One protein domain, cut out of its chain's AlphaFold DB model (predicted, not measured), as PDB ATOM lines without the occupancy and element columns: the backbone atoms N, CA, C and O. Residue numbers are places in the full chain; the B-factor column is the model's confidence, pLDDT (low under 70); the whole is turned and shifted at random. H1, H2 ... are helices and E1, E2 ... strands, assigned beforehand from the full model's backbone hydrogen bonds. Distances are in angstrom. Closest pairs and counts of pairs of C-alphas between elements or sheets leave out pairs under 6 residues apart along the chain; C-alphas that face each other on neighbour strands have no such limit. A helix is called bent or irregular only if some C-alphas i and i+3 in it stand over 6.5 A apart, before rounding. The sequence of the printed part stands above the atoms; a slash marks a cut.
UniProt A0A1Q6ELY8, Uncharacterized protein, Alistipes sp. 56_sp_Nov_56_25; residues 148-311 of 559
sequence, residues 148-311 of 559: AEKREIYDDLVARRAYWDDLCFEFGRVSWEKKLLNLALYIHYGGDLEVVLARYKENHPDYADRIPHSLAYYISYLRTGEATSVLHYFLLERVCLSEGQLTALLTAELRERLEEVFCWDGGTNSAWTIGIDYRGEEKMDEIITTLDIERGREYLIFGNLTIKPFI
ATOM      1  N   ALA A 148     155.409 103.328 132.234       69.19
ATOM      2  CA  ALA A 148     156.624 103.626 132.991       69.19
ATOM      3  C   ALA A 148     156.419 104.673 134.108       69.19
ATOM      4  O   ALA A 148     156.966 104.499 135.192       69.19
ATOM      5  N   GLU A 149     155.610 105.711 133.869       71.69
ATOM      6  CA  GLU A 149     155.301 106.760 134.857       71.69
ATOM      7  C   GLU A 149     154.304 106.238 135.908       71.69
ATOM      8  O   GLU A 149     154.472 106.499 137.098       71.69
ATOM      9  N   LYS A 150     153.330 105.402 135.508       71.44
ATOM     10  CA  LYS A 150     152.468 104.676 136.462       71.44
ATOM     11  C   LYS A 150     153.312 103.813 137.391       71.44
ATOM     12  O   LYS A 150     153.185 103.917 138.608       71.44
ATOM     13  N   ARG A 151     154.204 102.999 136.818       82.31
ATOM     14  CA  ARG A 151     155.129 102.140 137.562       82.31
ATOM     15  C   ARG A 151     155.953 102.942 138.562       82.31
ATOM     16  O   ARG A 151     155.989 102.541 139.714       82.31
ATOM     17  N   GLU A 152     156.555 104.059 138.154       77.88
ATOM     18  CA  GLU A 152     157.359 104.940 139.020       77.88
ATOM     19  C   GLU A 152     156.552 105.490 140.211       77.88
ATOM     20  O   GLU A 152     157.016 105.451 141.348       77.88
ATOM     21  N   ILE A 153     155.296 105.901 140.001       73.69
ATOM     22  CA  ILE A 153     154.426 106.360 141.097       73.69
ATOM     23  C   ILE A 153     154.121 105.234 142.096       73.69
ATOM     24  O   ILE A 153     154.096 105.474 143.307       73.69
ATOM     25  N   TYR A 154     153.869 104.012 141.612       82.69
ATOM     26  CA  TYR A 154     153.663 102.867 142.499       82.69
ATOM     27  C   TYR A 154     154.973 102.416 143.164       82.69
ATOM     28  O   TYR A 154     154.935 102.062 144.337       82.69
ATOM     29  N   ASP A 155     156.117 102.517 142.484       83.50
ATOM     30  CA  ASP A 155     157.466 102.225 142.992       83.50
ATOM     31  C   ASP A 155     157.787 103.061 144.246       83.50
ATOM     32  O   ASP A 155     158.054 102.516 145.322       83.50
ATOM     33  N   ASP A 156     157.625 104.384 144.141       81.62
ATOM     34  CA  ASP A 156     157.766 105.361 145.234       81.62
ATOM     35  C   ASP A 156     156.722 105.192 146.351       81.62
ATOM     36  O   ASP A 156     156.891 105.675 147.481       81.62
ATOM     37  N   LEU A 157     155.578 104.581 146.039       85.06
ATOM     38  CA  LEU A 157     154.512 104.324 147.001       85.06
ATOM     39  C   LEU A 157     154.795 103.062 147.815       85.06
ATOM     40  O   LEU A 157     154.685 103.112 149.042       85.06
ATOM     41  N   VAL A 158     155.150 101.962 147.148       91.44
ATOM     42  CA  VAL A 158     155.371 100.659 147.784       91.44
ATOM     43  C   VAL A 158     156.741 100.557 148.449       91.44
ATOM     44  O   VAL A 158     156.883  99.789 149.387       91.44
ATOM     45  N   ALA A 159     157.730 101.382 148.087       88.69
ATOM     46  CA  ALA A 159     159.033 101.436 148.766       88.69
ATOM     47  C   ALA A 159     159.004 102.035 150.195       88.69
ATOM     48  O   ALA A 159     160.054 102.255 150.795       88.69
ATOM     49  N   ARG A 160     157.830 102.336 150.765       88.44
ATOM     50  CA  ARG A 160     157.689 102.993 152.081       88.44
ATOM     51  C   ARG A 160     157.576 101.977 153.217       88.44
ATOM     52  O   ARG A 160     156.956 100.930 153.049       88.44
ATOM     53  N   ARG A 161     158.039 102.348 154.421       87.81
ATOM     54  CA  ARG A 161     157.931 101.525 155.653       87.81
ATOM     55  C   ARG A 161     156.522 100.984 155.909       87.81
ATOM     56  O   ARG A 161     156.376  99.846 156.338       87.81
ATOM     57  N   ALA A 162     155.491 101.752 155.548       88.06
ATOM     58  CA  ALA A 162     154.087 101.343 155.609       88.06
ATOM     59  C   ALA A 162     153.751 100.007 154.899       88.06
ATOM     60  O   ALA A 162     152.698  99.436 155.180       88.06
ATOM     61  N   TYR A 163     154.607  99.510 153.996       93.12
ATOM     62  CA  TYR A 163     154.404  98.261 153.255       93.12
ATOM     63  C   TYR A 163     155.242  97.078 153.755       93.12
ATOM     64  O   TYR A 163     154.846  95.945 153.502       93.12
ATOM     65  N   TRP A 164     156.350  97.293 154.470       94.00
ATOM     66  CA  TRP A 164     157.329  96.218 154.731       94.00
ATOM     67  C   TRP A 164     157.766  96.067 156.189       94.00
ATOM     68  O   TRP A 164     158.308  95.026 156.554       94.00
ATOM     69  N   ASP A 165     157.505  97.067 157.026       90.69
ATOM     70  CA  ASP A 165     157.862  97.083 158.443       90.69
ATOM     71  C   ASP A 165     156.585  97.066 159.288       90.69
ATOM     72  O   ASP A 165     155.973  98.104 159.543       90.69
ATOM     73  N   ASP A 166     156.177  95.859 159.686       85.81
ATOM     74  CA  ASP A 166     154.963  95.574 160.460       85.81
ATOM     75  C   ASP A 166     154.971  96.174 161.874       85.81
ATOM     76  O   ASP A 166     153.913  96.336 162.483       85.81
ATOM     77  N   LEU A 167     156.149  96.558 162.375       84.88
ATOM     78  CA  LEU A 167     156.336  97.206 163.672       84.88
ATOM     79  C   LEU A 167     156.201  98.739 163.588       84.88
ATOM     80  O   LEU A 167     156.066  99.411 164.615       84.88
ATOM     81  N   CYS A 168     156.207  99.320 162.384       82.94
ATOM     82  CA  CYS A 168     156.022 100.755 162.194       82.94
ATOM     83  C   CYS A 168     154.559 101.181 162.382       82.94
ATOM     84  O   CYS A 168     153.636 100.617 161.795       82.94
ATOM     85  N   PHE A 169     154.337 102.298 163.083       77.06
ATOM     86  CA  PHE A 169     153.005 102.904 163.226       77.06
ATOM     87  C   PHE A 169     152.344 103.262 161.878       77.06
ATOM     88  O   PHE A 169     151.125 103.421 161.811       77.06
ATOM     89  N   GLU A 170     153.130 103.444 160.810       75.94
ATOM     90  CA  GLU A 170     152.626 103.729 159.462       75.94
ATOM     91  C   GLU A 170     152.016 102.500 158.793       75.94
ATOM     92  O   GLU A 170     151.126 102.641 157.956       75.94
ATOM     93  N   PHE A 171     152.445 101.299 159.186       78.62
ATOM     94  CA  PHE A 171     151.992 100.048 158.595       78.62
ATOM     95  C   PHE A 171     150.495  99.824 158.809       78.62
ATOM     96  O   PHE A 171     149.807  99.397 157.885       78.62
ATOM     97  N   GLY A 172     149.960 100.197 159.974       73.75
ATOM     98  CA  GLY A 172     148.521 100.153 160.255       73.75
ATOM     99  C   GLY A 172     147.694 101.286 159.625       73.75
ATOM    100  O   GLY A 172     146.479 101.305 159.795       73.75
ATOM    101  N   ARG A 173     148.308 102.257 158.925       78.56
ATOM    102  CA  ARG A 173     147.588 103.412 158.334       78.56
ATOM    103  C   ARG A 173     147.028 103.158 156.937       78.56
ATOM    104  O   ARG A 173     146.211 103.949 156.470       78.56
ATOM    105  N   VAL A 174     147.474 102.100 156.267       76.50
ATOM    106  CA  VAL A 174     146.972 101.669 154.956       76.50
ATOM    107  C   VAL A 174     146.303 100.314 155.156       76.50
ATOM    108  O   VAL A 174     146.905  99.434 155.768       76.50
ATOM    109  N   SER A 175     145.068 100.143 154.678       80.50
ATOM    110  CA  SER A 175     144.364  98.862 154.816       80.50
ATOM    111  C   SER A 175     145.051  97.763 154.001       80.50
ATOM    112  O   SER A 175     145.757  98.049 153.029       80.50
ATOM    113  N   TRP A 176     144.847  96.505 154.388       86.38
ATOM    114  CA  TRP A 176     145.449  95.354 153.716       86.38
ATOM    115  C   TRP A 176     145.059  95.282 152.240       86.38
ATOM    116  O   TRP A 176     145.930  95.189 151.383       86.38
ATOM    117  N   GLU A 177     143.777  95.452 151.927       82.50
ATOM    118  CA  GLU A 177     143.241  95.471 150.565       82.50
ATOM    119  C   GLU A 177     143.886  96.587 149.735       82.50
ATOM    120  O   GLU A 177     144.277  96.367 148.589       82.50
ATOM    121  N   LYS A 178     144.076  97.782 150.318       80.75
ATOM    122  CA  LYS A 178     144.719  98.898 149.616       80.75
ATOM    123  C   LYS A 178     146.220  98.669 149.421       80.75
ATOM    124  O   LYS A 178     146.742  99.046 148.372       80.75
ATOM    125  N   LYS A 179     146.910  98.036 150.376       92.00
ATOM    126  CA  LYS A 179     148.316  97.632 150.211       92.00
ATOM    127  C   LYS A 179     148.461  96.620 149.077       92.00
ATOM    128  O   LYS A 179     149.230  96.865 148.153       92.00
ATOM    129  N   LEU A 180     147.673  95.545 149.118       92.44
ATOM    130  CA  LEU A 180     147.652  94.479 148.114       92.44
ATOM    131  C   LEU A 180     147.319  95.029 146.721       92.44
ATOM    132  O   LEU A 180     148.023  94.721 145.767       92.44
ATOM    133  N   LEU A 181     146.329  95.921 146.609       85.50
ATOM    134  CA  LEU A 181     145.987  96.581 145.346       85.50
ATOM    135  C   LEU A 181     147.140  97.430 144.798       85.50
ATOM    136  O   LEU A 181     147.440  97.363 143.610       85.50
ATOM    137  N   ASN A 182     147.816  98.212 145.643       90.44
ATOM    138  CA  ASN A 182     148.945  99.034 145.198       90.44
ATOM    139  C   ASN A 182     150.158  98.171 144.791       90.44
ATOM    140  O   ASN A 182     150.835  98.506 143.823       90.44
ATOM    141  N   LEU A 183     150.407  97.053 145.488       95.06
ATOM    142  CA  LEU A 183     151.442  96.073 145.133       95.06
ATOM    143  C   LEU A 183     151.117  95.358 143.810       95.06
ATOM    144  O   LEU A 183     151.983  95.236 142.950       95.06
ATOM    145  N   ALA A 184     149.867  94.944 143.598       88.69
ATOM    146  CA  ALA A 184     149.437  94.333 142.342       88.69
ATOM    147  C   ALA A 184     149.519  95.304 141.160       88.69
ATOM    148  O   ALA A 184     149.998  94.926 140.096       88.69
ATOM    149  N   LEU A 185     149.104  96.563 141.346       84.31
ATOM    150  CA  LEU A 185     149.201  97.595 140.311       84.31
ATOM    151  C   LEU A 185     150.659  97.935 139.982       84.31
ATOM    152  O   LEU A 185     150.990  98.091 138.808       84.31
ATOM    153  N   TYR A 186     151.552  97.962 140.978       92.25
ATOM    154  CA  TYR A 186     152.994  98.062 140.745       92.25
ATOM    155  C   TYR A 186     153.493  96.951 139.806       92.25
ATOM    156  O   TYR A 186     154.111  97.234 138.780       92.25
ATOM    157  N   ILE A 187     153.164  95.694 140.121       87.81
ATOM    158  CA  ILE A 187     153.564  94.521 139.332       87.81
ATOM    159  C   ILE A 187     152.931  94.545 137.929       87.81
ATOM    160  O   ILE A 187     153.606  94.263 136.942       87.81
ATOM    161  N   HIS A 188     151.651  94.909 137.825       84.19
ATOM    162  CA  HIS A 188     150.905  95.007 136.566       84.19
ATOM    163  C   HIS A 188     151.511  96.043 135.606       84.19
ATOM    164  O   HIS A 188     151.572  95.803 134.404       84.19
ATOM    165  N   TYR A 189     152.041  97.156 136.124       83.25
ATOM    166  CA  TYR A 189     152.778  98.144 135.328       83.25
ATOM    167  C   TYR A 189     154.266  97.789 135.111       83.25
ATOM    168  O   TYR A 189     155.055  98.647 134.715       83.25
ATOM    169  N   GLY A 190     154.666  96.530 135.327       78.88
ATOM    170  CA  GLY A 190     156.027  96.046 135.068       78.88
ATOM    171  C   GLY A 190     157.037  96.408 136.159       78.88
ATOM    172  O   GLY A 190     158.211  96.639 135.859       78.88
ATOM    173  N   GLY A 191     156.569  96.540 137.401       83.88
ATOM    174  CA  GLY A 191     157.394  96.623 138.604       83.88
ATOM    175  C   GLY A 191     157.855  95.250 139.105       83.88
ATOM    176  O   GLY A 191     157.213  94.232 138.840       83.88
ATOM    177  N   ASP A 192     158.960  95.239 139.849       87.00
ATOM    178  CA  ASP A 192     159.580  94.037 140.415       87.00
ATOM    179  C   ASP A 192     159.733  94.186 141.936       87.00
ATOM    180  O   ASP A 192     160.401  95.103 142.425       87.00
ATOM    181  N   LEU A 193     159.084  93.299 142.701       92.31
ATOM    182  CA  LEU A 193     159.148  93.345 144.159       92.31
ATOM    183  C   LEU A 193     160.547  93.020 144.695       92.31
ATOM    184  O   LEU A 193     160.910  93.595 145.718       92.31
ATOM    185  N   GLU A 194     161.361  92.196 144.026       89.69
ATOM    186  CA  GLU A 194     162.729  91.926 144.498       89.69
ATOM    187  C   GLU A 194     163.583  93.200 144.469       89.69
ATOM    188  O   GLU A 194     164.303  93.491 145.427       89.69
ATOM    189  N   VAL A 195     163.431  94.028 143.428       89.62
ATOM    190  CA  VAL A 195     164.110  95.329 143.305       89.62
ATOM    191  C   VAL A 195     163.641  96.310 144.385       89.62
ATOM    192  O   VAL A 195     164.471  96.965 145.025       89.62
ATOM    193  N   VAL A 196     162.328  96.395 144.644       93.25
ATOM    194  CA  VAL A 196     161.783  97.250 145.718       93.25
ATOM    195  C   VAL A 196     162.297  96.811 147.083       93.25
ATOM    196  O   VAL A 196     162.725  97.662 147.862       93.25
ATOM    197  N   LEU A 197     162.285  95.508 147.370       93.94
ATOM    198  CA  LEU A 197     162.727  94.952 148.647       93.94
ATOM    199  C   LEU A 197     164.238  95.095 148.847       93.94
ATOM    200  O   LEU A 197     164.671  95.440 149.945       93.94
ATOM    201  N   ALA A 198     165.051  94.906 147.803       92.25
ATOM    202  CA  ALA A 198     166.491  95.153 147.858       92.25
ATOM    203  C   ALA A 198     166.796  96.618 148.220       92.25
ATOM    204  O   ALA A 198     167.503  96.879 149.196       92.25
ATOM    205  N   ARG A 199     166.177  97.572 147.511       92.50
ATOM    206  CA  ARG A 199     166.297  99.010 147.802       92.50
ATOM    207  C   ARG A 199     165.732  99.375 149.179       92.50
ATOM    208  O   ARG A 199     166.268 100.251 149.854       92.50
ATOM    209  N   TYR A 200     164.652  98.731 149.615       92.75
ATOM    210  CA  TYR A 200     164.085  98.951 150.944       92.75
ATOM    211  C   TYR A 200     165.067  98.518 152.043       92.75
ATOM    212  O   TYR A 200     165.314  99.291 152.964       92.75
ATOM    213  N   LYS A 201     165.695  97.339 151.911       93.25
ATOM    214  CA  LYS A 201     166.729  96.843 152.840       93.25
ATOM    215  C   LYS A 201     167.948  97.757 152.908       93.25
ATOM    216  O   LYS A 201     168.454  97.997 153.998       93.25
ATOM    217  N   GLU A 202     168.395  98.291 151.772       92.44
ATOM    218  CA  GLU A 202     169.513  99.242 151.718       92.44
ATOM    219  C   GLU A 202     169.207 100.542 152.486       92.44
ATOM    220  O   GLU A 202     170.050 101.037 153.232       92.44
ATOM    221  N   ASN A 203     167.980 101.060 152.370       89.75
ATOM    222  CA  ASN A 203     167.542 102.270 153.076       89.75
ATOM    223  C   ASN A 203     167.135 102.029 154.545       89.75
ATOM    224  O   ASN A 203     167.124 102.967 155.347       89.75
ATOM    225  N   HIS A 204     166.771 100.794 154.904       89.06
ATOM    226  CA  HIS A 204     166.217 100.423 156.209       89.06
ATOM    227  C   HIS A 204     166.817  99.105 156.749       89.06
ATOM    228  O   HIS A 204     166.071  98.161 157.023       89.06
ATOM    229  N   PRO A 205     168.150  99.024 156.944       88.50
ATOM    230  CA  PRO A 205     168.824  97.782 157.337       88.50
ATOM    231  C   PRO A 205     168.341  97.243 158.692       88.50
ATOM    232  O   PRO A 205     168.196  96.033 158.844       88.50
ATOM    233  N   ASP A 206     168.003  98.130 159.634       86.75
ATOM    234  CA  ASP A 206     167.497  97.785 160.974       86.75
ATOM    235  C   ASP A 206     166.109  97.107 160.974       86.75
ATOM    236  O   ASP A 206     165.650  96.667 162.023       86.75
ATOM    237  N   TYR A 207     165.427  97.058 159.820       85.69
ATOM    238  CA  TYR A 207     164.082  96.486 159.650       85.69
ATOM    239  C   TYR A 207     164.029  95.430 158.532       85.69
ATOM    240  O   TYR A 207     162.947  95.003 158.125       85.69
ATOM    241  N   ALA A 208     165.185  95.023 157.993       87.31
ATOM    242  CA  ALA A 208     165.269  94.049 156.905       87.31
ATOM    243  C   ALA A 208     164.729  92.662 157.309       87.31
ATOM    244  O   ALA A 208     164.154  91.953 156.485       87.31
ATOM    245  N   ASP A 209     164.856  92.299 158.587       88.81
ATOM    246  CA  ASP A 209     164.331  91.066 159.186       88.81
ATOM    247  C   ASP A 209     162.791  91.016 159.238       88.81
ATOM    248  O   ASP A 209     162.209  89.935 159.350       88.81
ATOM    249  N   ARG A 210     162.110  92.165 159.128       91.69
ATOM    250  CA  ARG A 210     160.639  92.259 159.130       91.69
ATOM    251  C   ARG A 210     160.002  91.907 157.785       91.69
ATOM    252  O   ARG A 210     158.809  91.607 157.733       91.69
ATOM    253  N   ILE A 211     160.778  91.888 156.699       94.38
ATOM    254  CA  ILE A 211     160.261  91.662 155.340       94.38
ATOM    255  C   ILE A 211     159.582  90.288 155.187       94.38
ATOM    256  O   ILE A 211     158.440  90.272 154.720       94.38
ATOM    257  N   PRO A 212     160.172  89.150 155.621       93.25
ATOM    258  CA  PRO A 212     159.493  87.853 155.577       93.25
ATOM    259  C   PRO A 212     158.151  87.844 156.321       93.25
ATOM    260  O   PRO A 212     157.187  87.269 155.818       93.25
ATOM    261  N   HIS A 213     158.054  88.528 157.470       93.50
ATOM    262  CA  HIS A 213     156.797  88.655 158.215       93.50
ATOM    263  C   HIS A 213     155.740  89.415 157.407       93.50
ATOM    264  O   HIS A 213     154.641  88.902 157.207       93.50
ATOM    265  N   SER A 214     156.084  90.590 156.870       94.88
ATOM    266  CA  SER A 214     155.182  91.376 156.018       94.88
ATOM    267  C   SER A 214     154.708  90.595 154.788       94.88
ATOM    268  O   SER A 214     153.516  90.601 154.482       94.88
ATOM    269  N   LEU A 215     155.610  89.870 154.116       95.38
ATOM    270  CA  LEU A 215     155.272  89.009 152.976       95.38
ATOM    271  C   LEU A 215     154.303  87.883 153.369       95.38
ATOM    272  O   LEU A 215     153.285  87.691 152.702       95.38
ATOM    273  N   ALA A 216     154.579  87.170 154.466       92.69
ATOM    274  CA  ALA A 216     153.712  86.104 154.963       92.69
ATOM    275  C   ALA A 216     152.323  86.628 155.365       92.69
ATOM    276  O   ALA A 216     151.324  85.986 155.048       92.69
ATOM    277  N   TYR A 217     152.237  87.812 155.984       94.62
ATOM    278  CA  TYR A 217     150.960  88.454 156.305       94.62
ATOM    279  C   TYR A 217     150.152  88.832 155.057       94.62
ATOM    280  O   TYR A 217     148.934  88.665 155.059       94.62
ATOM    281  N   TYR A 218     150.793  89.300 153.978       95.25
ATOM    282  CA  TYR A 218     150.093  89.567 152.716       95.25
ATOM    283  C   TYR A 218     149.521  88.294 152.088       95.25
ATOM    284  O   TYR A 218     148.361  88.287 151.684       95.25
ATOM    285  N   ILE A 219     150.309  87.216 152.040       90.69
ATOM    286  CA  ILE A 219     149.870  85.910 151.518       90.69
ATOM    287  C   ILE A 219     148.733  85.342 152.379       90.69
ATOM    288  O   ILE A 219     147.734  84.868 151.840       90.69
ATOM    289  N   SER A 220     148.856  85.442 153.707       89.06
ATOM    290  CA  SER A 220     147.807  85.085 154.666       89.06
ATOM    291  C   SER A 220     146.516  85.845 154.365       89.06
ATOM    292  O   SER A 220     145.502  85.235 154.035       89.06
ATOM    293  N   TYR A 221     146.580  87.177 154.326       90.75
ATOM    294  CA  TYR A 221     145.408  88.019 154.107       90.75
ATOM    295  C   TYR A 221     144.726  87.760 152.752       90.75
ATOM    296  O   TYR A 221     143.503  87.666 152.698       90.75
ATOM    297  N   LEU A 222     145.489  87.583 151.664       87.56
ATOM    298  CA  LEU A 222     144.951  87.227 150.339       87.56
ATOM    299  C   LEU A 222     144.151  85.920 150.350       87.56
ATOM    300  O   LEU A 222     143.146  85.792 149.642       87.56
ATOM    301  N   ARG A 223     144.632  84.940 151.115       83.44
ATOM    302  CA  ARG A 223     144.121  83.571 151.106       83.44
ATOM    303  C   ARG A 223     143.063  83.293 152.149       83.44
ATOM    304  O   ARG A 223     142.359  82.317 151.955       83.44
ATOM    305  N   THR A 224     142.984  84.071 153.226       81.50
ATOM    306  CA  THR A 224     142.111  83.769 154.374       81.50
ATOM    307  C   THR A 224     141.236  84.944 154.806       81.50
ATOM    308  O   THR A 224     140.270  84.745 155.538       81.50
ATOM    309  N   GLY A 225     141.544  86.165 154.351       81.50
ATOM    310  CA  GLY A 225     140.970  87.406 154.875       81.50
ATOM    311  C   GLY A 225     141.618  87.885 156.181       81.50
ATOM    312  O   GLY A 225     141.300  88.980 156.644       81.50
ATOM    313  N   GLU A 226     142.551  87.115 156.755       85.19
ATOM    314  CA  GLU A 226     143.230  87.435 158.008       85.19
ATOM    315  C   GLU A 226     144.755  87.457 157.833       85.19
ATOM    316  O   GLU A 226     145.382  86.524 157.333       85.19
ATOM    317  N   ALA A 227     145.383  88.554 158.262       86.50
ATOM    318  CA  ALA A 227     146.834  88.711 158.174       86.50
ATOM    319  C   ALA A 227     147.552  87.835 159.210       86.50
ATOM    320  O   ALA A 227     148.576  87.229 158.912       86.50
ATOM    321  N   THR A 228     146.989  87.744 160.416       87.75
ATOM    322  CA  THR A 228     147.485  86.928 161.527       87.75
ATOM    323  C   THR A 228     146.655  85.652 161.655       87.75
ATOM    324  O   THR A 228     145.831  85.538 162.554       87.75
ATOM    325  N   SER A 229     146.867  84.720 160.729       79.62
ATOM    326  CA  SER A 229     146.119  83.459 160.602       79.62
ATOM    327  C   SER A 229     147.016  82.225 160.804       79.62
ATOM    328  O   SER A 229     148.242  82.357 160.865       79.62
ATOM    329  N   VAL A 230     146.474  81.007 160.875       77.88
ATOM    330  CA  VAL A 230     147.293  79.777 160.958       77.88
ATOM    331  C   VAL A 230     148.246  79.632 159.754       77.88
ATOM    332  O   VAL A 230     149.327  79.046 159.878       77.88
ATOM    333  N   LEU A 231     147.928  80.257 158.612       82.44
ATOM    334  CA  LEU A 231     148.778  80.270 157.422       82.44
ATOM    335  C   LEU A 231     150.103  81.023 157.618       82.44
ATOM    336  O   LEU A 231     151.150  80.483 157.259       82.44
ATOM    337  N   HIS A 232     150.112  82.238 158.178       86.50
ATOM    338  CA  HIS A 232     151.373  82.994 158.287       86.50
ATOM    339  C   HIS A 232     152.395  82.273 159.188       86.50
ATOM    340  O   HIS A 232     153.571  82.181 158.829       86.50
ATOM    341  N   TYR A 233     151.934  81.679 160.298       82.50
ATOM    342  CA  TYR A 233     152.754  80.823 161.159       82.50
ATOM    343  C   TYR A 233     153.271  79.597 160.398       82.50
ATOM    344  O   TYR A 233     154.442  79.240 160.510       82.50
ATOM    345  N   PHE A 234     152.435  78.962 159.572       82.88
ATOM    346  CA  PHE A 234     152.847  77.807 158.775       82.88
ATOM    347  C   PHE A 234     153.953  78.147 157.761       82.88
ATOM    348  O   PHE A 234     154.930  77.404 157.652       82.88
ATOM    349  N   LEU A 235     153.835  79.277 157.055       84.25
ATOM    350  CA  LEU A 235     154.820  79.724 156.060       84.25
ATOM    351  C   LEU A 235     156.190  80.024 156.690       84.25
ATOM    352  O   LEU A 235     157.217  79.641 156.124       84.25
ATOM    353  N   LEU A 236     156.201  80.683 157.854       85.19
ATOM    354  CA  LEU A 236     157.424  81.141 158.526       85.19
ATOM    355  C   LEU A 236     158.063  80.071 159.423       85.19
ATOM    356  O   LEU A 236     159.275  79.875 159.370       85.19
ATOM    357  N   GLU A 237     157.271  79.370 160.236       83.81
ATOM    358  CA  GLU A 237     157.780  78.530 161.333       83.81
ATOM    359  C   GLU A 237     157.736  77.022 161.043       83.81
ATOM    360  O   GLU A 237     158.489  76.269 161.658       83.81
ATOM    361  N   ARG A 238     156.874  76.559 160.123       79.38
ATOM    362  CA  ARG A 238     156.767  75.125 159.769       79.38
ATOM    363  C   ARG A 238     157.414  74.773 158.435       79.38
ATOM    364  O   ARG A 238     158.110  73.766 158.353       79.38
ATOM    365  N   VAL A 239     157.166  75.568 157.395       73.12
ATOM    366  CA  VAL A 239     157.779  75.382 156.065       73.12
ATOM    367  C   VAL A 239     159.084  76.160 155.933       73.12
ATOM    368  O   VAL A 239     159.957  75.742 155.174       73.12
ATOM    369  N   CYS A 240     159.216  77.265 156.671       78.38
ATOM    370  CA  CYS A 240     160.381  78.148 156.653       78.38
ATOM    371  C   CYS A 240     160.739  78.617 155.233       78.38
ATOM    372  O   CYS A 240     161.884  78.487 154.792       78.38
ATOM    373  N   LEU A 241     159.747  79.142 154.500       77.81
ATOM    374  CA  LEU A 241     159.984  79.713 153.172       77.81
ATOM    375  C   LEU A 241     160.965  80.888 153.253       77.81
ATOM    376  O   LEU A 241     160.870  81.739 154.137       77.81
ATOM    377  N   SER A 242     161.891  80.951 152.296       80.75
ATOM    378  CA  SER A 242     162.830  82.067 152.194       80.75
ATOM    379  C   SER A 242     162.136  83.360 151.755       80.75
ATOM    380  O   SER A 242     161.068  83.334 151.144       80.75
ATOM    381  N   GLU A 243     162.777  84.508 152.005       86.81
ATOM    382  CA  GLU A 243     162.290  85.822 151.555       86.81
ATOM    383  C   GLU A 243     161.979  85.837 150.045       86.81
ATOM    384  O   GLU A 243     160.918  86.305 149.641       86.81
ATOM    385  N   GLY A 244     162.850  85.247 149.215       76.62
ATOM    386  CA  GLY A 244     162.632  85.134 147.766       76.62
ATOM    387  C   GLY A 244     161.454  84.223 147.405       76.62
ATOM    388  O   GLY A 244     160.643  84.573 146.555       76.62
ATOM    389  N   GLN A 245     161.278  83.092 148.102       77.12
ATOM    390  CA  GLN A 245     160.116  82.215 147.893       77.12
ATOM    391  C   GLN A 245     158.801  82.910 148.267       77.12
ATOM    392  O   GLN A 245     157.828  82.812 147.525       77.12
ATOM    393  N   LEU A 246     158.775  83.646 149.381       83.19
ATOM    394  CA  LEU A 246     157.624  84.455 149.790       83.19
ATOM    395  C   LEU A 246     157.363  85.611 148.807       83.19
ATOM    396  O   LEU A 246     156.211  85.891 148.482       83.19
ATOM    397  N   THR A 247     158.416  86.248 148.288       85.69
ATOM    398  CA  THR A 247     158.312  87.340 147.306       85.69
ATOM    399  C   THR A 247     157.740  86.846 145.981       85.69
ATOM    400  O   THR A 247     156.791  87.440 145.472       85.69
ATOM    401  N   ALA A 248     158.245  85.731 145.448       75.50
ATOM    402  CA  ALA A 248     157.732  85.121 144.224       75.50
ATOM    403  C   ALA A 248     156.278  84.631 144.385       75.50
ATOM    404  O   ALA A 248     155.451  84.851 143.498       75.50
ATOM    405  N   LEU A 249     155.948  84.037 145.540       78.38
ATOM    406  CA  LEU A 249     154.597  83.580 145.885       78.38
ATOM    407  C   LEU A 249     153.597  84.747 145.919       78.38
ATOM    408  O   LEU A 249     152.577  84.710 145.232       78.38
ATOM    409  N   LEU A 250     153.927  85.821 146.646       89.88
ATOM    410  CA  LEU A 250     153.095  87.022 146.712       89.88
ATOM    411  C   LEU A 250     152.967  87.710 145.345       89.88
ATOM    412  O   LEU A 250     151.863  88.072 144.944       89.88
ATOM    413  N   THR A 251     154.080  87.882 144.624       85.31
ATOM    414  CA  THR A 251     154.118  88.575 143.323       85.31
ATOM    415  C   THR A 251     153.125  87.968 142.343       85.31
ATOM    416  O   THR A 251     152.387  88.684 141.667       85.31
ATOM    417  N   ALA A 252     153.097  86.642 142.255       72.31
ATOM    418  CA  ALA A 252     152.287  85.963 141.265       72.31
ATOM    419  C   ALA A 252     150.839  85.715 141.723       72.31
ATOM    420  O   ALA A 252     149.941  85.794 140.887       72.31
ATOM    421  N   GLU A 253     150.561  85.564 143.023       83.19
ATOM    422  CA  GLU A 253     149.172  85.653 143.500       83.19
ATOM    423  C   GLU A 253     148.559  87.032 143.247       83.19
ATOM    424  O   GLU A 253     147.401  87.117 142.850       83.19
ATOM    425  N   LEU A 254     149.325  88.114 143.412       89.06
ATOM    426  CA  LEU A 254     148.858  89.462 143.081       89.06
ATOM    427  C   LEU A 254     148.610  89.651 141.577       89.06
ATOM    428  O   LEU A 254     147.700  90.394 141.220       89.06
ATOM    429  N   ARG A 255     149.366  88.973 140.697       79.88
ATOM    430  CA  ARG A 255     149.104  88.961 139.243       79.88
ATOM    431  C   ARG A 255     147.788  88.258 138.904       79.88
ATOM    432  O   ARG A 255     147.005  88.806 138.139       79.88
ATOM    433  N   GLU A 256     147.536  87.083 139.480       75.44
ATOM    434  CA  GLU A 256     146.340  86.277 139.177       75.44
ATOM    435  C   GLU A 256     145.058  86.797 139.854       75.44
ATOM    436  O   GLU A 256     143.961  86.567 139.350       75.44
ATOM    437  N   ARG A 257     145.173  87.487 140.998       81.31
ATOM    438  CA  ARG A 257     144.029  88.015 141.771       81.31
ATOM    439  C   ARG A 257     143.630  89.450 141.399       81.31
ATOM    440  O   ARG A 257     142.681  89.962 141.989       81.31
ATOM    441  N   LEU A 258     144.350  90.113 140.490       83.00
ATOM    442  CA  LEU A 258     144.054  91.479 140.050       83.00
ATOM    443  C   LEU A 258     142.916  91.481 139.020       83.00
ATOM    444  O   LEU A 258     143.100  91.099 137.867       83.00
ATOM    445  N   GLU A 259     141.740  91.946 139.437       72.62
ATOM    446  CA  GLU A 259     140.520  91.949 138.624       72.62
ATOM    447  C   GLU A 259     140.142  93.370 138.183       72.62
ATOM    448  O   GLU A 259     140.079  94.293 139.001       72.62
ATOM    449  N   GLU A 260     139.846  93.547 136.892       65.12
ATOM    450  CA  GLU A 260     139.250  94.776 136.355       65.12
ATOM    451  C   GLU A 260     137.729  94.743 136.583       65.12
ATOM    452  O   GLU A 260     137.006  93.942 135.994       65.12
ATOM    453  N   VAL A 261     137.233  95.615 137.462       48.62
ATOM    454  CA  VAL A 261     135.822  95.662 137.897       48.62
ATOM    455  C   VAL A 261     134.988  96.613 137.032       48.62
ATOM    456  O   VAL A 261     133.761  96.526 136.986       48.62
ATOM    457  N   PHE A 262     135.644  97.552 136.352       40.81
ATOM    458  CA  PHE A 262     135.006  98.549 135.499       40.81
ATOM    459  C   PHE A 262     135.969  98.974 134.394       40.81
ATOM    460  O   PHE A 262     137.112  99.300 134.695       40.81
ATOM    461  N   CYS A 263     135.476  99.039 133.157       40.06
ATOM    462  CA  CYS A 263     136.205  99.518 131.987       40.06
ATOM    463  C   CYS A 263     135.321 100.506 131.206       40.06
ATOM    464  O   CYS A 263     134.127 100.254 131.028       40.06
ATOM    465  N   TRP A 264     135.886 101.621 130.731       37.06
ATOM    466  CA  TRP A 264     135.201 102.554 129.829       37.06
ATOM    467  C   TRP A 264     136.103 102.935 128.654       37.06
ATOM    468  O   TRP A 264     137.130 103.586 128.833       37.06
ATOM    469  N   ASP A 265     135.712 102.549 127.442       51.78
ATOM    470  CA  ASP A 265     136.560 102.488 126.245       51.78
ATOM    471  C   ASP A 265     136.473 103.720 125.323       51.78
ATOM    472  O   ASP A 265     137.020 103.724 124.223       51.78
ATOM    473  N   GLY A 266     135.902 104.826 125.811       37.28
ATOM    474  CA  GLY A 266     136.122 106.154 125.222       37.28
ATOM    475  C   GLY A 266     137.515 106.740 125.512       37.28
ATOM    476  O   GLY A 266     137.852 107.789 124.967       37.28
ATOM    477  N   GLY A 267     138.319 106.059 126.342       44.53
ATOM    478  CA  GLY A 267     139.752 106.314 126.524       44.53
ATOM    479  C   GLY A 267     140.151 106.835 127.913       44.53
ATOM    480  O   GLY A 267     140.207 108.042 128.114       44.53
ATOM    481  N   THR A 268     140.484 106.016 128.915       42.12
ATOM    482  CA  THR A 268     140.277 104.559 129.087       42.12
ATOM    483  C   THR A 268     140.280 104.206 130.594       42.12
ATOM    484  O   THR A 268     141.163 103.508 131.085       42.12
ATOM    485  N   ASN A 269     139.366 104.783 131.391       43.62
ATOM    486  CA  ASN A 269     139.392 104.629 132.859       43.62
ATOM    487  C   ASN A 269     139.004 103.205 133.291       43.62
ATOM    488  O   ASN A 269     137.834 102.831 133.177       43.62
ATOM    489  N   SER A 270     139.965 102.464 133.852       48.34
ATOM    490  CA  SER A 270     139.756 101.149 134.463       48.34
ATOM    491  C   SER A 270     139.818 101.197 135.994       48.34
ATOM    492  O   SER A 270     140.648 101.902 136.573       48.34
ATOM    493  N   ALA A 271     138.928 100.459 136.666       56.94
ATOM    494  CA  ALA A 271     138.946 100.291 138.121       56.94
ATOM    495  C   ALA A 271     139.317  98.854 138.489       56.94
ATOM    496  O   ALA A 271     138.791  97.907 137.907       56.94
ATOM    497  N   TRP A 272     140.186  98.707 139.486       67.81
ATOM    498  CA  TRP A 272     140.824  97.441 139.837       67.81
ATOM    499  C   TRP A 272     140.530  97.035 141.282       67.81
ATOM    500  O   TRP A 272     140.479  97.887 142.171       67.81
ATOM    501  N   THR A 273     140.387  95.732 141.516       72.94
ATOM    502  CA  THR A 273     140.287  95.121 142.850       72.94
ATOM    503  C   THR A 273     141.223  93.920 142.969       72.94
ATOM    504  O   THR A 273     141.788  93.467 141.976       72.94
ATOM    505  N   ILE A 274     141.373  93.398 144.187       80.44
ATOM    506  CA  ILE A 274     142.084  92.149 144.468       80.44
ATOM    507  C   ILE A 274     141.105  91.116 145.022       80.44
ATOM    508  O   ILE A 274     140.418  91.379 146.011       80.44
ATOM    509  N   GLY A 275     141.065  89.933 144.407       76.38
ATOM    510  CA  GLY A 275     140.282  88.793 144.880       76.38
ATOM    511  C   GLY A 275     140.850  88.193 146.173       76.38
ATOM    512  O   GLY A 275     141.901  87.551 146.158       76.38
ATOM    513  N   ILE A 276     140.135  88.375 147.287       79.00
ATOM    514  CA  ILE A 276     140.489  87.880 148.630       79.00
ATOM    515  C   ILE A 276     139.562  86.713 149.009       79.00
ATOM    516  O   ILE A 276     138.340  86.849 148.920       79.00
ATOM    517  N   ASP A 277     140.116  85.577 149.454       73.81
ATOM    518  CA  ASP A 277     139.309  84.446 149.947       73.81
ATOM    519  C   ASP A 277     139.034  84.569 151.454       73.81
ATOM    520  O   ASP A 277     139.695  83.958 152.290       73.81
ATOM    521  N   TYR A 278     137.992  85.329 151.801       69.75
ATOM    522  CA  TYR A 278     137.482  85.470 153.175       69.75
ATOM    523  C   TYR A 278     136.897  84.175 153.784       69.75
ATOM    524  O   TYR A 278     136.329  84.216 154.872       69.75
ATOM    525  N   ARG A 279     136.954  83.034 153.081       66.62
ATOM    526  CA  ARG A 279     136.602  81.701 153.609       66.62
ATOM    527  C   ARG A 279     137.796  80.752 153.642       66.62
ATOM    528  O   ARG A 279     137.615  79.544 153.787       66.62
ATOM    529  N   GLY A 280     139.006  81.264 153.446       70.19
ATOM    530  CA  GLY A 280     140.194  80.429 153.454       70.19
ATOM    531  C   GLY A 280     140.535  79.881 154.827       70.19
ATOM    532  O   GLY A 280     140.924  78.724 154.885       70.19
ATOM    533  N   GLU A 281     140.356  80.648 155.911       73.19
ATOM    534  CA  GLU A 281     140.811  80.225 157.248       73.19
ATOM    535  C   GLU A 281     140.178  78.897 157.690       73.19
ATOM    536  O   GLU A 281     140.895  77.979 158.072       73.19
ATOM    537  N   GLU A 282     138.863  78.732 157.506       72.81
ATOM    538  CA  GLU A 282     138.151  77.481 157.820       72.81
ATOM    539  C   GLU A 282     138.739  76.272 157.065       72.81
ATOM    540  O   GLU A 282     138.983  75.219 157.651       72.81
ATOM    541  N   LYS A 283     139.024  76.429 155.763       71.88
ATOM    542  CA  LYS A 283     139.653  75.379 154.938       71.88
ATOM    543  C   LYS A 283     141.096  75.126 155.385       71.88
ATOM    544  O   LYS A 283     141.578  73.997 155.370       71.88
ATOM    545  N   MET A 284     141.801  76.197 155.727       70.12
ATOM    546  CA  MET A 284     143.215  76.200 156.069       70.12
ATOM    547  C   MET A 284     143.490  75.499 157.389       70.12
ATOM    548  O   MET A 284     144.441  74.721 157.456       70.12
ATOM    549  N   ASP A 285     142.629  75.692 158.384       72.06
ATOM    550  CA  ASP A 285     142.672  74.955 159.644       72.06
ATOM    551  C   ASP A 285     142.495  73.451 159.415       72.06
ATOM    552  O   ASP A 285     143.311  72.657 159.893       72.06
ATOM    553  N   GLU A 286     141.500  73.035 158.623       71.94
ATOM    554  CA  GLU A 286     141.308  71.619 158.273       71.94
ATOM    555  C   GLU A 286     142.540  71.030 157.562       71.94
ATOM    556  O   GLU A 286     142.959  69.910 157.855       71.94
ATOM    557  N   ILE A 287     143.167  71.779 156.654       69.44
ATOM    558  CA  ILE A 287     144.282  71.295 155.827       69.44
ATOM    559  C   ILE A 287     145.609  71.263 156.606       69.44
ATOM    560  O   ILE A 287     146.318  70.255 156.571       69.44
ATOM    561  N   ILE A 288     145.946  72.320 157.352       67.44
ATOM    562  CA  ILE A 288     147.191  72.407 158.140       67.44
ATOM    563  C   ILE A 288     147.189  71.437 159.330       67.44
ATOM    564  O   ILE A 288     148.257  71.001 159.774       67.44
ATOM    565  N   THR A 289     146.014  71.087 159.864       68.31
ATOM    566  CA  THR A 289     145.906  70.106 160.957       68.31
ATOM    567  C   THR A 289     145.922  68.652 160.483       68.31
ATOM    568  O   THR A 289     146.243  67.775 161.287       68.31
ATOM    569  N   THR A 290     145.621  68.376 159.207       71.88
ATOM    570  CA  THR A 290     145.511  67.003 158.672       71.88
ATOM    571  C   THR A 290     146.673  66.558 157.783       71.88
ATOM    572  O   THR A 290     146.932  65.354 157.703       71.88
ATOM    573  N   LEU A 291     147.385  67.478 157.124       68.25
ATOM    574  CA  LEU A 291     148.533  67.149 156.273       68.25
ATOM    575  C   LEU A 291     149.866  67.168 157.039       68.25
ATOM    576  O   LEU A 291     150.090  67.979 157.937       68.25
ATOM    577  N   ASP A 292     150.786  66.288 156.637       72.62
ATOM    578  CA  ASP A 292     152.196  66.372 157.034       72.62
ATOM    579  C   ASP A 292     152.893  67.600 156.408       72.62
ATOM    580  O   ASP A 292     152.342  68.278 155.539       72.62
ATOM    581  N   ILE A 293     154.113  67.915 156.861       65.56
ATOM    582  CA  ILE A 293     154.831  69.134 156.446       65.56
ATOM    583  C   ILE A 293     155.102  69.150 154.934       65.56
ATOM    584  O   ILE A 293     154.987  70.209 154.319       65.56
ATOM    585  N   GLU A 294     155.426  68.011 154.313       64.38
ATOM    586  CA  GLU A 294     155.724  67.956 152.877       64.38
ATOM    587  C   GLU A 294     154.452  68.133 152.042       64.38
ATOM    588  O   GLU A 294     154.428  68.953 151.125       64.38
ATOM    589  N   ARG A 295     153.360  67.449 152.399       65.12
ATOM    590  CA  ARG A 295     152.068  67.583 151.708       65.12
ATOM    591  C   ARG A 295     151.406  68.932 151.948       65.12
ATOM    592  O   ARG A 295     150.830  69.489 151.020       65.12
ATOM    593  N   GLY A 296     151.509  69.480 153.157       65.31
ATOM    594  CA  GLY A 296     151.054  70.833 153.472       65.31
ATOM    595  C   GLY A 296     151.860  71.887 152.712       65.31
ATOM    596  O   GLY A 296     151.285  72.833 152.177       65.31
ATOM    597  N   ARG A 297     153.178  71.690 152.565       65.69
ATOM    598  CA  ARG A 297     154.031  72.518 151.702       65.69
ATOM    599  C   ARG A 297     153.615  72.424 150.233       65.69
ATOM    600  O   ARG A 297     153.449  73.469 149.612       65.69
ATOM    601  N   GLU A 298     153.417  71.222 149.681       62.09
ATOM    602  CA  GLU A 298     152.921  71.074 148.303       62.09
ATOM    603  C   GLU A 298     151.563  71.770 148.130       62.09
ATOM    604  O   GLU A 298     151.395  72.579 147.221       62.09
ATOM    605  N   TYR A 299     150.613  71.534 149.038       63.78
ATOM    606  CA  TYR A 299     149.288  72.146 148.969       63.78
ATOM    607  C   TYR A 299     149.343  73.679 149.045       63.78
ATOM    608  O   TYR A 299     148.547  74.359 148.406       63.78
ATOM    609  N   LEU A 300     150.275  74.263 149.799       63.59
ATOM    610  CA  LEU A 300     150.300  75.713 150.008       63.59
ATOM    611  C   LEU A 300     151.168  76.476 149.013       63.59
ATOM    612  O   LEU A 300     150.895  77.654 148.777       63.59
ATOM    613  N   ILE A 301     152.132  75.823 148.369       59.72
ATOM    614  CA  ILE A 301     152.845  76.415 147.232       59.72
ATOM    615  C   ILE A 301     152.044  76.229 145.926       59.72
ATOM    616  O   ILE A 301     152.114  77.109 145.074       59.72
ATOM    617  N   PHE A 302     151.246  75.155 145.786       51.19
ATOM    618  CA  PHE A 302     150.636  74.749 144.501       51.19
ATOM    619  C   PHE A 302     149.093  74.563 144.497       51.19
ATOM    620  O   PHE A 302     148.537  74.123 143.492       51.19
ATOM    621  N   GLY A 303     148.378  74.819 145.602       48.59
ATOM    622  CA  GLY A 303     146.973  74.399 145.787       48.59
ATOM    623  C   GLY A 303     145.862  75.436 145.541       48.59
ATOM    624  O   GLY A 303     146.073  76.645 145.467       48.59
ATOM    625  N   ASN A 304     144.629  74.919 145.462       46.03
ATOM    626  CA  ASN A 304     143.400  75.564 144.961       46.03
ATOM    627  C   ASN A 304     142.752  76.643 145.876       46.03
ATOM    628  O   ASN A 304     141.527  76.688 145.995       46.03
ATOM    629  N   LEU A 305     143.533  77.507 146.535       45.12
ATOM    630  CA  LEU A 305     143.021  78.664 147.311       45.12
ATOM    631  C   LEU A 305     143.094  79.999 146.542       45.12
ATOM    632  O   LEU A 305     142.824  81.080 147.071       45.12
ATOM    633  N   THR A 306     143.442  79.912 145.265       45.41
ATOM    634  CA  THR A 306     143.325  80.949 144.241       45.41
ATOM    635  C   THR A 306     142.231  80.550 143.243       45.41
ATOM    636  O   THR A 306     141.948  79.367 143.057       45.41
ATOM    637  N   ILE A 307     141.617  81.529 142.564       41.75
ATOM    638  CA  ILE A 307     140.528  81.300 141.584       41.75
ATOM    639  C   ILE A 307     141.005  80.434 140.390       41.75
ATOM    640  O   ILE A 307     140.211  79.738 139.756       41.75
ATOM    641  N   LYS A 308     142.320  80.410 140.139       36.50
ATOM    642  CA  LYS A 308     143.058  79.386 139.381       36.50
ATOM    643  C   LYS A 308     144.324  79.019 140.159       36.50
ATOM    644  O   LYS A 308     144.919  79.943 140.713       36.50
ATOM    645  N   PRO A 309     144.764  77.748 140.214       36.88
ATOM    646  CA  PRO A 309     145.941  77.349 140.988       36.88
ATOM    647  C   PRO A 309     147.175  78.161 140.585       36.88
ATOM    648  O   PRO A 309     147.537  78.215 139.409       36.88
ATOM    649  N   PHE A 310     147.810  78.800 141.568       37.91
ATOM    650  CA  PHE A 310     149.086  79.464 141.350       37.91
ATOM    651  C   PHE A 310     150.191  78.407 141.228       37.91
ATOM    652  O   PHE A 310     150.412  77.629 142.154       37.91
ATOM    653  N   ILE A 311     150.895  78.400 140.094       43.12
ATOM    654  CA  ILE A 311     152.054  77.537 139.878       43.12
ATOM    655  C   ILE A 311     153.308  78.408 139.822       43.12
ATOM    656  O   ILE A 311     153.609  79.040 138.809       43.12
TER     657      ILE A 311
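AT A GLANCE: This is residues 148 to 311 of the 559 residues of an uncharacterized protein of Alistipes sp. 56_sp_Nov_56_25 (UniProt A0A1Q6ELY8). This is a helical body built round two helices in the middle, the long kinked H5 and H7, with a thin strand hairpin, E1 and E2, sticking out at residues 264 to 269. H3 crosses H7 and has H1 on another side, H4 folds back from the first end of H5, and H6, H8 and H9 gather at the end of the body away from H1. The printed part has 164 residues with nine named helices and two named strands, in the order H1 to H7, E1, E2, H8, H9; the sheet is E1 - E2, antiparallel, and the class is mostly helix. It is compact, with a radius of gyration of the C-alphas of 15.9 A and spans of 51 by 41 by 26 A.

IN THESE COORDINATES: Find C-alpha 148 at (156.624, 103.626, 132.991), where H1, residues 148 to 158, begins. Read on through H2, 161 to 164, H3, 176 to 188 and 18.0 A long, and H4, 193 to 203. H5 then runs 30.3 A from C-alpha 205 at (168.824, 97.782, 157.337) to residue 224; it has a kink of 31 degrees near residue 212 and is irregular, with C-alphas 206 and 209 7.6 A apart. Next come H6, 230 to 238, H7, 243 to 256 and 20.2 A long, E1, 258 to 263, E2, 270 to 274, and H8, 280 to 290. H9, 293 to 302, ends at C-alpha 302 (150.636, 74.749, 144.501).

HOW THE PARTS SIT: Start at the hub, H5, which touches six helices. Its residues 211 to 219 touch H7 at a steep tilt of 39 degrees, the same way, closest at the C-alphas of Pro 212 and Glu 243, 5.3 A. H5 forms helical hairpins with H4, closest C-alphas Lys 201 and Ala 208, 5.1 A, and with H6, closest Ala 216 and His 232, 5.1 A. H2 touches residues 210 to 215 of H5, closest at the C-alphas of Trp 164 and Ser 214, 5.5 A, while residues 223 to 224 of H5 touch H8, closest at the C-alphas of Thr 224 and Gly 280, 4.0 A. H3 is about perpendicular to H7, 85 degrees, and touches its residues 251 to 255, closest Ala 184 and Leu 254, 5.0 A; residues 182 to 187 of H3 touch H1, closest Tyr 154 and Tyr 186, 5.2 A. H9 is close to H8 but not clearly touching, closest Ile 288 and Gly 296, 6.3 A. In the hairpin E1 and E2, look for N 261 and O 271, 2.8 A, within hydrogen-bond range. Every O i to N i+4 pair is within range in H1, H3, H4, H6, H7, H8 and H9, and 11 of 16 in H5; H2 is too short for one.

THE WHOLE: The C-alphas farthest apart, Gly 266 and Asp 292, are 53.4 A apart. The printed part has no cut, and the H2 to H3 link, 11 residues, is long. Mean pLDDT of the printed part is 76.8; look for values under 70 at, among others, residues 260 to 272 and 293 to 311.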